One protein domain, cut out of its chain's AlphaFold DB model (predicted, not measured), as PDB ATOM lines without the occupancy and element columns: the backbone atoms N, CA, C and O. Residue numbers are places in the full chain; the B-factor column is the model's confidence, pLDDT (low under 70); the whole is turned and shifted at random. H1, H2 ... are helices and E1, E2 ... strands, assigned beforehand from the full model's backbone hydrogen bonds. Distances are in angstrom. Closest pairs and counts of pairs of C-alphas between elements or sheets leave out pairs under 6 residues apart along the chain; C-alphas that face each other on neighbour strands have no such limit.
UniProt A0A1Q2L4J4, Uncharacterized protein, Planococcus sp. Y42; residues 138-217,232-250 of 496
ATOM      1  N   MET A 138       5.899  43.086 137.189       81.19
ATOM      2  CA  MET A 138       6.861  42.948 136.092       81.19
ATOM      3  C   MET A 138       6.919  41.485 135.624       81.19
ATOM      4  O   MET A 138       7.062  40.600 136.480       81.19
ATOM      5  N   PRO A 139       6.813  41.226 134.309       79.31
ATOM      6  CA  PRO A 139       6.875  39.874 133.767       79.31
ATOM      7  C   PRO A 139       8.131  39.131 134.242       79.31
ATOM      8  O   PRO A 139       9.195  39.727 134.400       79.31
ATOM      9  N   GLY A 140       7.990  37.838 134.548       77.00
ATOM     10  CA  GLY A 140       9.067  37.013 135.114       77.00
ATOM     11  C   GLY A 140       9.258  37.139 136.632       77.00
ATOM     12  O   GLY A 140      10.012  36.368 137.222       77.00
ATOM     13  N   LYS A 141       8.552  38.046 137.325       87.06
ATOM     14  CA  LYS A 141       8.530  38.073 138.800       87.06
ATOM     15  C   LYS A 141       7.406  37.211 139.366       87.06
ATOM     16  O   LYS A 141       6.321  37.123 138.800       87.06
ATOM     17  N   VAL A 142       7.656  36.625 140.537       88.94
ATOM     18  CA  VAL A 142       6.649  35.840 141.260       88.94
ATOM     19  C   VAL A 142       5.552  36.760 141.817       88.94
ATOM     20  O   VAL A 142       5.794  37.705 142.587       88.94
ATOM     21  N   HIS A 143       4.321  36.462 141.430       89.19
ATOM     22  CA  HIS A 143       3.090  37.055 141.916       89.19
ATOM     23  C   HIS A 143       2.419  36.094 142.899       89.19
ATOM     24  O   HIS A 143       2.129  34.955 142.557       89.19
ATOM     25  N   ARG A 144       2.189  36.541 144.134       89.25
ATOM     26  CA  ARG A 144       1.493  35.742 145.146       89.25
ATOM     27  C   ARG A 144       0.027  36.132 145.147       89.25
ATOM     28  O   ARG A 144      -0.275  37.301 145.379       89.25
ATOM     29  N   VAL A 145      -0.849  35.165 144.919       88.62
ATOM     30  CA  VAL A 145      -2.297  35.361 144.887       88.62
ATOM     31  C   VAL A 145      -2.974  34.282 145.721       88.62
ATOM     32  O   VAL A 145      -2.556  33.125 145.710       88.62
ATOM     33  N   LYS A 146      -4.000  34.661 146.481       88.25
ATOM     34  CA  LYS A 146      -4.884  33.681 147.118       88.25
ATOM     35  C   LYS A 146      -5.766  33.072 146.039       88.25
ATOM     36  O   LYS A 146      -6.333  33.822 145.246       88.25
ATOM     37  N   PHE A 147      -5.881  31.752 145.996       89.06
ATOM     38  CA  PHE A 147      -6.689  31.080 144.981       89.06
ATOM     39  C   PHE A 147      -8.161  31.529 145.010       89.06
ATOM     40  O   PHE A 147      -8.788  31.677 143.966       89.06
ATOM     41  N   GLU A 148      -8.684  31.862 146.186       86.75
ATOM     42  CA  GLU A 148     -10.022  32.420 146.393       86.75
ATOM     43  C   GLU A 148     -10.229  33.763 145.681       86.75
ATOM     44  O   GLU A 148     -11.352  34.120 145.352       86.75
ATOM     45  N   ASN A 149      -9.167  34.499 145.361       87.31
ATOM     46  CA  ASN A 149      -9.295  35.728 144.577       87.31
ATOM     47  C   ASN A 149      -9.406  35.447 143.069       87.31
ATOM     48  O   ASN A 149      -9.541  36.393 142.292       87.31
ATOM     49  N   LEU A 150      -9.317  34.180 142.644       90.50
ATOM     50  CA  LEU A 150      -9.345  33.764 141.243       90.50
ATOM     51  C   LEU A 150     -10.722  33.290 140.747       90.50
ATOM     52  O   LEU A 150     -10.837  32.904 139.588       90.50
ATOM     53  N   TYR A 151     -11.765  33.324 141.575       88.94
ATOM     54  CA  TYR A 151     -13.127  32.953 141.176       88.94
ATOM     55  C   TYR A 151     -14.186  33.653 142.033       88.94
ATOM     56  O   TYR A 151     -13.891  34.200 143.097       88.94
ATOM     57  N   ARG A 152     -15.445  33.619 141.580       84.81
ATOM     58  CA  ARG A 152     -16.584  34.153 142.336       84.81
ATOM     59  C   ARG A 152     -16.820  33.341 143.606       84.81
ATOM     60  O   ARG A 152     -17.115  32.153 143.555       84.81
ATOM     61  N   ASN A 153     -16.764  34.002 144.753       77.44
ATOM     62  CA  ASN A 153     -17.174  33.434 146.031       77.44
ATOM     63  C   ASN A 153     -17.675  34.537 146.971       77.44
ATOM     64  O   ASN A 153     -17.589  35.722 146.664       77.44
ATOM     65  N   GLN A 154     -18.202  34.137 148.128       70.06
ATOM     66  CA  GLN A 154     -18.742  35.059 149.134       70.06
ATOM     67  C   GLN A 154     -17.673  35.940 149.804       70.06
ATOM     68  O   GLN A 154     -18.021  36.911 150.465       70.06
ATOM     69  N   LEU A 155     -16.389  35.597 149.655       64.88
ATOM     70  CA  LEU A 155     -15.249  36.339 150.199       64.88
ATOM     71  C   LEU A 155     -14.655  37.318 149.173       64.88
ATOM     72  O   LEU A 155     -13.712  38.044 149.490       64.88
ATOM     73  N   HIS A 156     -15.192  37.337 147.949       64.50
ATOM     74  CA  HIS A 156     -14.765  38.243 146.894       64.50
ATOM     75  C   HIS A 156     -15.124  39.680 147.274       64.50
ATOM     76  O   HIS A 156     -16.247  39.978 147.676       64.50
ATOM     77  N   THR A 157     -14.153  40.580 147.140       60.75
ATOM     78  CA  THR A 157     -14.387  42.020 147.267       60.75
ATOM     79  C   THR A 157     -14.181  42.656 145.900       60.75
ATOM     80  O   THR A 157     -13.234  42.313 145.193       60.75
ATOM     81  N   GLY A 158     -15.018  43.635 145.535       57.34
ATOM     82  CA  GLY A 158     -14.923  44.328 144.240       57.34
ATOM     83  C   GLY A 158     -13.580  45.033 143.978       57.34
ATOM     84  O   GLY A 158     -13.303  45.427 142.852       57.34
ATOM     85  N   LEU A 159     -12.727  45.175 145.000       56.19
ATOM     86  CA  LEU A 159     -11.395  45.782 144.911       56.19
ATOM     87  C   LEU A 159     -10.257  44.756 144.745       56.19
ATOM     88  O   LEU A 159      -9.154  45.139 144.345       56.19
ATOM     89  N   ALA A 160     -10.488  43.472 145.042       59.69
ATOM     90  CA  ALA A 160      -9.443  42.450 145.068       59.69
ATOM     91  C   ALA A 160      -9.980  41.059 144.685       59.69
ATOM     92  O   ALA A 160     -10.231  40.214 145.540       59.69
ATOM     93  N   GLY A 161     -10.095  40.805 143.382       74.50
ATOM     94  CA  GLY A 161     -10.345  39.474 142.831       74.50
ATOM     95  C   GLY A 161     -10.832  39.526 141.385       74.50
ATOM     96  O   GLY A 161     -11.246  40.576 140.905       74.50
ATOM     97  N   ILE A 162     -10.803  38.392 140.692       85.94
ATOM     98  CA  ILE A 162     -11.427  38.229 139.372       85.94
ATOM     99  C   ILE A 162     -12.779  37.540 139.518       85.94
ATOM    100  O   ILE A 162     -12.955  36.653 140.349       85.94
ATOM    101  N   ASP A 163     -13.742  37.969 138.713       84.75
ATOM    102  CA  ASP A 163     -15.134  37.560 138.857       84.75
ATOM    103  C   ASP A 163     -15.642  36.740 137.664       84.75
ATOM    104  O   ASP A 163     -16.800  36.376 137.625       84.75
ATOM    105  N   TYR A 164     -14.837  36.445 136.651       90.88
ATOM    106  CA  TYR A 164     -15.349  35.786 135.441       90.88
ATOM    107  C   TYR A 164     -15.285  34.255 135.482       90.88
ATOM    108  O   TYR A 164     -15.771  33.630 134.542       90.88
ATOM    109  N   PHE A 165     -14.719  33.653 136.532       92.25
ATOM    110  CA  PHE A 165     -14.832  32.218 136.812       92.25
ATOM    111  C   PHE A 165     -15.926  31.981 137.851       92.25
ATOM    112  O   PHE A 165     -15.944  32.652 138.887       92.25
ATOM    113  N   TYR A 166     -16.843  31.055 137.571       88.12
ATOM    114  CA  TYR A 166     -18.011  30.833 138.430       88.12
ATOM    115  C   TYR A 166     -17.679  30.071 139.708       88.12
ATOM    116  O   TYR A 166     -18.304  30.311 140.737       88.12
ATOM    117  N   ASP A 167     -16.699  29.176 139.643       87.69
ATOM    118  CA  ASP A 167     -16.309  28.333 140.759       87.69
ATOM    119  C   ASP A 167     -14.804  28.028 140.752       87.69
ATOM    120  O   ASP A 167     -14.048  28.395 139.846       87.69
ATOM    121  N   ALA A 168     -14.373  27.349 141.814       88.62
ATOM    122  CA  ALA A 168     -13.002  26.909 141.998       88.62
ATOM    123  C   ALA A 168     -12.540  25.908 140.922       88.62
ATOM    124  O   ALA A 168     -11.383  25.957 140.506       88.62
ATOM    125  N   LYS A 169     -13.413  25.009 140.448       89.94
ATOM    126  CA  LYS A 169     -13.032  23.993 139.454       89.94
ATOM    127  C   LYS A 169     -12.689  24.659 138.118       89.94
ATOM    128  O   LYS A 169     -11.650  24.343 137.537       89.94
ATOM    129  N   GLU A 170     -13.475  25.645 137.677       92.25
ATOM    130  CA  GLU A 170     -13.194  26.420 136.461       92.25
ATOM    131  C   GLU A 170     -11.862  27.182 136.546       92.25
ATOM    132  O   GLU A 170     -11.069  27.156 135.598       92.25
ATOM    133  N   ALA A 171     -11.598  27.857 137.670       93.00
ATOM    134  CA  ALA A 171     -10.356  28.607 137.856       93.00
ATOM    135  C   ALA A 171      -9.131  27.680 137.897       93.00
ATOM    136  O   ALA A 171      -8.114  27.971 137.264       93.00
ATOM    137  N   ALA A 172      -9.227  26.542 138.589       92.94
ATOM    138  CA  ALA A 172      -8.149  25.559 138.645       92.94
ATOM    139  C   ALA A 172      -7.882  24.927 137.266       92.94
ATOM    140  O   ALA A 172      -6.728  24.833 136.855       92.94
ATOM    141  N   ALA A 173      -8.927  24.586 136.504       92.44
ATOM    142  CA  ALA A 173      -8.788  24.092 135.132       92.44
ATOM    143  C   ALA A 173      -8.108  25.120 134.206       92.44
ATOM    144  O   ALA A 173      -7.256  24.762 133.389       92.44
ATOM    145  N   ALA A 174      -8.427  26.410 134.354       94.69
ATOM    146  CA  ALA A 174      -7.756  27.472 133.606       94.69
ATOM    147  C   ALA A 174      -6.263  27.581 133.958       94.69
ATOM    148  O   ALA A 174      -5.442  27.743 133.054       94.69
ATOM    149  N   LEU A 175      -5.898  27.463 135.239       94.69
ATOM    150  CA  LEU A 175      -4.498  27.449 135.676       94.69
ATOM    151  C   LEU A 175      -3.739  26.235 135.127       94.69
ATOM    152  O   LEU A 175      -2.640  26.408 134.603       94.69
ATOM    153  N   LEU A 176      -4.331  25.039 135.181       93.19
ATOM    154  CA  LEU A 176      -3.736  23.822 134.616       93.19
ATOM    155  C   LEU A 176      -3.495  23.963 133.117       93.19
ATOM    156  O   LEU A 176      -2.400  23.665 132.647       93.19
ATOM    157  N   LYS A 177      -4.463  24.513 132.378       92.00
ATOM    158  CA  LYS A 177      -4.291  24.796 130.950       92.00
ATOM    159  C   LYS A 177      -3.118  25.746 130.689       92.00
ATOM    160  O   LYS A 177      -2.347  25.526 129.763       92.00
ATOM    161  N   LEU A 178      -2.948  26.785 131.508       93.50
ATOM    162  CA  LEU A 178      -1.822  27.716 131.375       93.50
ATOM    163  C   LEU A 178      -0.467  27.086 131.727       93.50
ATOM    164  O   LEU A 178       0.543  27.507 131.165       93.50
ATOM    165  N   ILE A 179      -0.429  26.101 132.629       92.81
ATOM    166  CA  ILE A 179       0.779  25.306 132.908       92.81
ATOM    167  C   ILE A 179       1.094  24.396 131.716       92.81
ATOM    168  O   ILE A 179       2.234  24.361 131.262       92.81
ATOM    169  N   GLN A 180       0.087  23.695 131.186       90.56
ATOM    170  CA  GLN A 180       0.221  22.810 130.021       90.56
ATOM    171  C   GLN A 180       0.695  23.567 128.774       90.56
ATOM    172  O   GLN A 180       1.509  23.060 128.012       90.56
ATOM    173  N   ASP A 181       0.203  24.793 128.585       90.12
ATOM    174  CA  ASP A 181       0.584  25.678 127.483       90.12
ATOM    175  C   ASP A 181       1.931  26.405 127.713       90.12
ATOM    176  O   ASP A 181       2.280  27.287 126.922       90.12
ATOM    177  N   ASP A 182       2.664  26.077 128.788       90.62
ATOM    178  CA  ASP A 182       3.921  26.711 129.213       90.62
ATOM    179  C   ASP A 182       3.826  28.241 129.370       90.62
ATOM    180  O   ASP A 182       4.801  28.968 129.184       90.62
ATOM    181  N   VAL A 183       2.655  28.765 129.738       92.38
ATOM    182  CA  VAL A 183       2.440  30.207 129.951       92.38
ATOM    183  C   VAL A 183       2.842  30.621 131.366       92.38
ATOM    184  O   VAL A 183       3.442  31.683 131.558       92.38
ATOM    185  N   ILE A 184       2.538  29.786 132.367       93.38
ATOM    186  CA  ILE A 184       2.841  30.062 133.779       93.38
ATOM    187  C   ILE A 184       3.560  28.904 134.475       93.38
ATOM    188  O   ILE A 184       3.352  27.736 134.174       93.38
ATOM    189  N   SER A 185       4.362  29.251 135.477       92.94
ATOM    190  CA  SER A 185       4.828  28.350 136.532       92.94
ATOM    191  C   SER A 185       4.087  28.666 137.827       92.94
ATOM    192  O   SER A 185       3.944  29.842 138.179       92.94
ATOM    193  N   ILE A 186       3.643  27.628 138.538       93.00
ATOM    194  CA  ILE A 186       2.948  27.746 139.824       93.00
ATOM    195  C   ILE A 186       3.714  26.970 140.891       93.00
ATOM    196  O   ILE A 186       4.020  25.796 140.698       93.00
ATOM    197  N   TRP A 187       3.966  27.617 142.026       92.62
ATOM    198  CA  TRP A 187       4.395  26.968 143.257       92.62
ATOM    199  C   TRP A 187       3.263  27.001 144.284       92.62
ATOM    200  O   TRP A 187       2.622  28.042 144.480       92.62
ATOM    201  N   LEU A 188       3.048  25.869 144.946       89.62
ATOM    202  CA  LEU A 188       2.063  25.701 146.007       89.62
ATOM    203  C   LEU A 188       2.712  26.000 147.364       89.62
ATOM    204  O   LEU A 188       3.734  25.405 147.704       89.62
ATOM    205  N   GLY A 189       2.131  26.917 148.142       80.19
ATOM    206  CA  GLY A 189       2.613  27.269 149.480       80.19
ATOM    207  C   GLY A 189       3.469  28.540 149.555       80.19
ATOM    208  O   GLY A 189       3.512  29.373 148.643       80.19
ATOM    209  N   ARG A 190       4.124  28.731 150.708       73.56
ATOM    210  CA  ARG A 190       4.952  29.908 151.028       73.56
ATOM    211  C   ARG A 190       6.381  29.466 151.356       73.56
ATOM    212  O   ARG A 190       6.560  28.489 152.064       73.56
ATOM    213  N   GLY A 191       7.378  30.250 150.942       68.44
ATOM    214  CA  GLY A 191       8.774  30.058 151.368       68.44
ATOM    215  C   GLY A 191       9.606  29.167 150.441       68.44
ATOM    216  O   GLY A 191       9.287  29.051 149.259       68.44
ATOM    217  N   GLN A 192      10.705  28.618 150.973       62.19
ATOM    218  CA  GLN A 192      11.659  27.774 150.236       62.19
ATOM    219  C   GLN A 192      11.111  26.365 149.950       62.19
ATOM    220  O   GLN A 192      11.496  25.771 148.949       62.19
ATOM    221  N   ASP A 193      10.140  25.894 150.738       69.62
ATOM    222  CA  ASP A 193       9.527  24.560 150.609       69.62
ATOM    223  C   ASP A 193       8.325  24.523 149.647       69.62
ATOM    224  O   ASP A 193       7.506  23.604 149.677       69.62
ATOM    225  N   ALA A 194       8.156  25.554 148.814       79.44
ATOM    226  CA  ALA A 194       7.015  25.636 147.911       79.44
ATOM    227  C   ALA A 194       7.146  24.615 146.766       79.44
ATOM    228  O   ALA A 194       8.111  24.643 145.999       79.44
ATOM    229  N   LEU A 195       6.144  23.743 146.615       83.50
ATOM    230  CA  LEU A 195       6.134  22.700 145.587       83.50
ATOM    231  C   LEU A 195       5.890  23.322 144.209       83.50
ATOM    232  O   LEU A 195       4.803  23.842 143.956       83.50
ATOM    233  N   LEU A 196       6.877  23.253 143.313       87.56
ATOM    234  CA  LEU A 196       6.706  23.618 141.905       87.56
ATOM    235  C   LEU A 196       5.862  22.553 141.201       87.56
ATOM    236  O   LEU A 196       6.232  21.381 141.189       87.56
ATOM    237  N   LEU A 197       4.760  22.966 140.579       87.06
ATOM    238  CA  LEU A 197       3.971  22.061 139.751       87.06
ATOM    239  C   LEU A 197       4.752  21.656 138.487       87.06
ATOM    240  O   LEU A 197       5.365  22.527 137.854       87.06
ATOM    241  N   PRO A 198       4.728  20.364 138.103       81.25
ATOM    242  CA  PRO A 198       5.403  19.896 136.901       81.25
ATOM    243  C   PRO A 198       4.802  20.543 135.645       81.25
ATOM    244  O   PRO A 198       3.611  20.855 135.594       81.25
ATOM    245  N   ARG A 199       5.648  20.776 134.634       77.31
ATOM    246  CA  ARG A 199       5.244  21.339 133.332       77.31
ATOM    247  C   ARG A 199       4.721  20.233 132.406       77.31
ATOM    248  O   ARG A 199       5.182  19.099 132.498       77.31
ATOM    249  N   GLY A 200       3.818  20.579 131.485       65.06
ATOM    250  CA  GLY A 200       3.295  19.665 130.458       65.06
ATOM    251  C   GLY A 200       1.988  18.943 130.824       65.06
ATOM    252  O   GLY A 200       1.256  19.367 131.719       65.06
ATOM    253  N   SER A 201       1.667  17.864 130.095       59.06
ATOM    254  CA  SER A 201       0.454  17.042 130.258       59.06
ATOM    255  C   SER A 201       0.540  16.147 131.499       59.06
ATOM    256  O   SER A 201       0.682  14.930 131.399       59.06
ATOM    257  N   GLY A 202       0.533  16.751 132.682       64.50
ATOM    258  CA  GLY A 202       0.689  16.015 133.929       64.50
ATOM    259  C   GLY A 202      -0.639  15.825 134.640       64.50
ATOM    260  O   GLY A 202      -1.090  16.751 135.314       64.50
ATOM    261  N   GLU A 203      -1.192  14.608 134.617       80.50
ATOM    262  CA  GLU A 203      -2.127  14.169 135.667       80.50
ATOM    263  C   GLU A 203      -1.556  14.465 137.065       80.50
ATOM    264  O   GLU A 203      -2.291  14.733 138.007       80.50
ATOM    265  N   GLU A 204      -0.229  14.442 137.205       83.31
ATOM    266  CA  GLU A 204       0.496  14.794 138.424       83.31
ATOM    267  C   GLU A 204       0.306  16.261 138.837       83.31
ATOM    268  O   GLU A 204       0.073  16.533 140.015       83.31
ATOM    269  N   ALA A 205       0.357  17.209 137.891       85.31
ATOM    270  CA  ALA A 205       0.121  18.628 138.176       85.31
ATOM    271  C   ALA A 205      -1.331  18.869 138.604       85.31
ATOM    272  O   ALA A 205      -1.587  19.628 139.539       85.31
ATOM    273  N   GLU A 206      -2.271  18.192 137.941       88.50
ATOM    274  CA  GLU A 206      -3.693  18.225 138.276       88.50
ATOM    275  C   GLU A 206      -3.958  17.644 139.666       88.50
ATOM    276  O   GLU A 206      -4.525  18.334 140.514       88.50
ATOM    277  N   LYS A 207      -3.468  16.428 139.946       86.94
ATOM    278  CA  LYS A 207      -3.586  15.772 141.259       86.94
ATOM    279  C   LYS A 207      -2.985  16.633 142.369       86.94
ATOM    280  O   LYS A 207      -3.625  16.821 143.403       86.94
ATOM    281  N   ALA A 208      -1.792  17.194 142.159       87.19
ATOM    282  CA  ALA A 208      -1.133  18.052 143.142       87.19
ATOM    283  C   ALA A 208      -1.917  19.349 143.400       87.19
ATOM    284  O   ALA A 208      -2.145  19.706 144.558       87.19
ATOM    285  N   LEU A 209      -2.374  20.031 142.343       88.81
ATOM    286  CA  LEU A 209      -3.152  21.262 142.472       88.81
ATOM    287  C   LEU A 209      -4.508  21.000 143.136       88.81
ATOM    288  O   LEU A 209      -4.867  21.697 144.081       88.81
ATOM    289  N   TYR A 210      -5.258  19.997 142.681       89.44
ATOM    290  CA  TYR A 210      -6.572  19.676 143.241       89.44
ATOM    291  C   TYR A 210      -6.480  19.205 144.686       89.44
ATOM    292  O   TYR A 210      -7.280  19.650 145.506       89.44
ATOM    293  N   SER A 211      -5.480  18.389 145.027       85.81
ATOM    294  CA  SER A 211      -5.231  17.982 146.413       85.81
ATOM    295  C   SER A 211      -4.941  19.190 147.308       85.81
ATOM    296  O   SER A 211      -5.584  19.367 148.343       85.81
ATOM    297  N   TYR A 212      -4.047  20.085 146.873       86.75
ATOM    298  CA  TYR A 212      -3.689  21.285 147.631       86.75
ATOM    299  C   TYR A 212      -4.862  22.253 147.825       86.75
ATOM    300  O   TYR A 212      -4.975  22.872 148.880       86.75
ATOM    301  N   LEU A 213      -5.741  22.368 146.829       85.81
ATOM    302  CA  LEU A 213      -6.936  23.213 146.883       85.81
ATOM    303  C   LEU A 213      -8.143  22.526 147.554       85.81
ATOM    304  O   LEU A 213      -9.182  23.163 147.736       85.81
ATOM    305  N   GLY A 214      -8.038  21.237 147.899       82.44
ATOM    306  CA  GLY A 214      -9.136  20.444 148.461       82.44
ATOM    307  C   GLY A 214     -10.281  20.163 147.477       82.44
ATOM    308  O   GLY A 214     -11.435  20.095 147.894       82.44
ATOM    309  N   LEU A 215      -9.971  20.041 146.182       80.25
ATOM    310  CA  LEU A 215     -10.924  19.828 145.080       80.25
ATOM    311  C   LEU A 215     -11.054  18.367 144.627       80.25
ATOM    312  O   LEU A 215     -11.857  18.094 143.735       80.25
ATOM    313  N   THR A 216     -10.281  17.443 145.200       71.62
ATOM    314  CA  THR A 216     -10.342  16.014 144.861       71.62
ATOM    315  C   THR A 216     -11.747  15.466 145.105       71.62
ATOM    316  O   THR A 216     -12.335  15.728 146.161       71.62
ATOM    317  N   ASP A 217     -12.282  14.711 144.138       53.78
ATOM    318  CA  ASP A 217     -13.591  14.069 144.249       53.78
ATOM    319  C   ASP A 217     -13.576  13.122 145.451       53.78
ATOM    320  O   ASP A 217     -13.022  12.027 145.430       53.78
ATOM    321  N   GLU A 232      -6.414  30.830 154.720       52.09
ATOM    322  CA  GLU A 232      -5.068  31.423 154.744       52.09
ATOM    323  C   GLU A 232      -4.012  30.578 154.003       52.09
ATOM    324  O   GLU A 232      -2.918  31.088 153.706       52.09
ATOM    325  N   ASN A 233      -4.351  29.328 153.649       60.00
ATOM    326  CA  ASN A 233      -3.404  28.314 153.195       60.00
ATOM    327  C   ASN A 233      -3.322  28.116 151.678       60.00
ATOM    328  O   ASN A 233      -2.319  27.558 151.257       60.00
ATOM    329  N   HIS A 234      -4.261  28.593 150.848       83.38
ATOM    330  CA  HIS A 234      -4.207  28.409 149.381       83.38
ATOM    331  C   HIS A 234      -3.514  29.573 148.654       83.38
ATOM    332  O   HIS A 234      -4.042  30.174 147.711       83.38
ATOM    333  N   VAL A 235      -2.317  29.933 149.116       88.25
ATOM    334  CA  VAL A 235      -1.504  30.950 148.441       88.25
ATOM    335  C   VAL A 235      -0.746  30.299 147.293       88.25
ATOM    336  O   VAL A 235       0.118  29.452 147.507       88.25
ATOM    337  N   LEU A 236      -1.039  30.750 146.079       91.12
ATOM    338  CA  LEU A 236      -0.328  30.362 144.872       91.12
ATOM    339  C   LEU A 236       0.745  31.403 144.568       91.12
ATOM    340  O   LEU A 236       0.468  32.602 144.469       91.12
ATOM    341  N   SER A 237       1.977  30.942 144.396       92.25
ATOM    342  CA  SER A 237       3.039  31.746 143.805       92.25
ATOM    343  C   SER A 237       3.036  31.471 142.305       92.25
ATOM    344  O   SER A 237       3.269  30.346 141.894       92.25
ATOM    345  N   ILE A 238       2.732  32.470 141.483       92.31
ATOM    346  CA  ILE A 238       2.564  32.338 140.030       92.31
ATOM    347  C   ILE A 238       3.581  33.229 139.324       92.31
ATOM    348  O   ILE A 238       3.798  34.373 139.722       92.31
ATOM    349  N   ARG A 239       4.211  32.728 138.267       92.62
ATOM    350  CA  ARG A 239       5.174  33.474 137.448       92.62
ATOM    351  C   ARG A 239       4.899  33.193 135.977       92.62
ATOM    352  O   ARG A 239       4.754  32.031 135.619       92.62
ATOM    353  N   LEU A 240       4.876  34.223 135.130       92.94
ATOM    354  CA  LEU A 240       4.947  34.012 133.678       92.94
ATOM    355  C   LEU A 240       6.267  33.308 133.350       92.94
ATOM    356  O   LEU A 240       7.311  33.706 133.868       92.94
ATOM    357  N   THR A 241       6.225  32.243 132.554       92.12
ATOM    358  CA  THR A 241       7.441  31.492 132.215       92.12
ATOM    359  C   THR A 241       8.378  32.342 131.366       92.12
ATOM    360  O   THR A 241       7.939  33.201 130.602       92.12
ATOM    361  N   ASP A 242       9.676  32.051 131.448       90.00
ATOM    362  CA  ASP A 242      10.667  32.706 130.595       90.00
ATOM    363  C   ASP A 242      10.396  32.414 129.113       90.00
ATOM    364  O   ASP A 242      10.585  33.288 128.283       90.00
ATOM    365  N   LEU A 243       9.852  31.236 128.780       89.50
ATOM    366  CA  LEU A 243       9.432  30.879 127.418       89.50
ATOM    367  C   LEU A 243       8.307  31.774 126.882       89.50
ATOM    368  O   LEU A 243       8.278  32.075 125.690       89.50
ATOM    369  N   PHE A 244       7.378  32.201 127.739       90.56
ATOM    370  CA  PHE A 244       6.288  33.090 127.339       90.56
ATOM    371  C   PHE A 244       6.770  34.527 127.085       90.56
ATOM    372  O   PHE A 244       6.192  35.231 126.257       90.56
ATOM    373  N   ILE A 245       7.833  34.958 127.775       90.75
ATOM    374  CA  ILE A 245       8.334  36.345 127.763       90.75
ATOM    375  C   ILE A 245       9.720  36.510 127.113       90.75
ATOM    376  O   ILE A 245      10.288  37.604 127.168       90.75
ATOM    377  N   SER A 246      10.278  35.449 126.525       88.06
ATOM    378  CA  SER A 246      11.652  35.411 126.004       88.06
ATOM    379  C   SER A 246      11.824  36.272 124.760       88.06
ATOM    380  O   SER A 246      12.743  37.086 124.688       88.06
ATOM    381  N   GLU A 247      10.933  36.105 123.783       92.88
ATOM    382  CA  GLU A 247      11.025  36.768 122.486       92.88
ATOM    383  C   GLU A 247      10.134  38.010 122.438       92.88
ATOM    384  O   GLU A 247       8.935  37.968 122.742       92.88
ATOM    385  N   LYS A 248      10.732  39.131 122.035       91.50
ATOM    386  CA  LYS A 248      10.075  40.432 121.915       91.50
ATOM    387  C   LYS A 248      10.063  40.845 120.455       91.50
ATOM    388  O   LYS A 248      11.097  40.815 119.797       91.50
ATOM    389  N   VAL A 249       8.902  41.261 119.980       91.50
ATOM    390  CA  VAL A 249       8.714  41.815 118.643       91.50
ATOM    391  C   VAL A 249       8.995  43.311 118.712       91.50
ATOM    392  O   VAL A 249       8.428  44.023 119.547       91.50
ATOM    393  N   ALA A 250       9.905  43.789 117.867       89.31
ATOM    394  CA  ALA A 250      10.166  45.216 117.741       89.31
ATOM    395  C   ALA A 250       8.923  45.941 117.201       89.31
ATOM    396  O   ALA A 250       8.109  45.357 116.489       89.31
TER     397      ALA A 250
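AT A GLANCE: This is residues 138 to 217 and 232 to 250 of the 496 residues of an uncharacterized protein of Planococcus sp. Y42 (UniProt A0A1Q2L4J4). A small sheet of three antiparallel strands makes a wall, with the two longer helices, H2 and H3, packed together on its E2 side. Short H1 sits beyond the end of E1, and short H4 beyond the end of E3. The printed part has 99 residues, in the order E1 H1 H2 E2 H3 E3 H4, with sheet order E1 - E3 - E2. The class is mixed, helices and strands, with 47 residues in named elements, under half. It is compact, radius of gyration of the C-alphas 13.8 A, spanning 43 by 32 by 26 A.

IN THESE COORDINATES: E1, residues 143 to 146, begins at C-alpha 143 (3.090, 37.055, 141.916). H1 is residues 147 to 150; H2, residues 168 to 180, is 18.3 A long. E2 is residues 184 to 188, 13.0 A; H3, residues 203 to 213, 15.2 A. E3, residues 235 to 240, is 16.4 A; H4, residues 242 to 245, ends at C-alpha 245 (8.334, 36.345, 127.763).

HOW THE PARTS SIT: E3 is the inner strand, antiparallel to E1 (N 143 and O 238, 2.7 A) and to E2 (N 187 and O 237, 2.8 A). E1, H1 H2, E2 form a split strand-helix-strand unit, two same-way strands with E3 between them; its crossover is right-handed. Residues 187 to 188 of E2 also pair, antiparallel, with residues 195 to 196. H2 only grazes the sheet with residues 175 to 179, and H3 with 205 to 213. With residues 172 to 176 alone, H2 touches H3, closest C-alphas Leu 176 and Glu 206, 6.7 A; they run opposite ways at 37 degrees, only just a steep tilt. H1 only just touches H2, with 3 pairs of C-alphas within 8 A, closest Leu 150 and Ala 171, 6.3 A; H2 does so with residues 168 to 171 alone. H1 only grazes the sheet with residues 147 to 149, only just on it with 5 pairs of C-alphas within 10 A. H4 touches no helix and is only just not on the sheet, with 4 such pairs. Every O i to N i+4 pair is within hydrogen-bond range in H2 and H3; H1 and H4 are too short for one.

THE WHOLE: The farthest C-alphas, Asp 217 and Ala 250, are 47.3 A apart. Residues 218 to 231 are not printed; C-alphas 217 and 232 are 22.0 A apart across the cut. The links H1 to H2 and E2 to H3 are long. Mean pLDDT of the printed part is 83.6; residues 155 to 160, 191 to 193, 200 to 202, 217 and 232 to 233 are under 70.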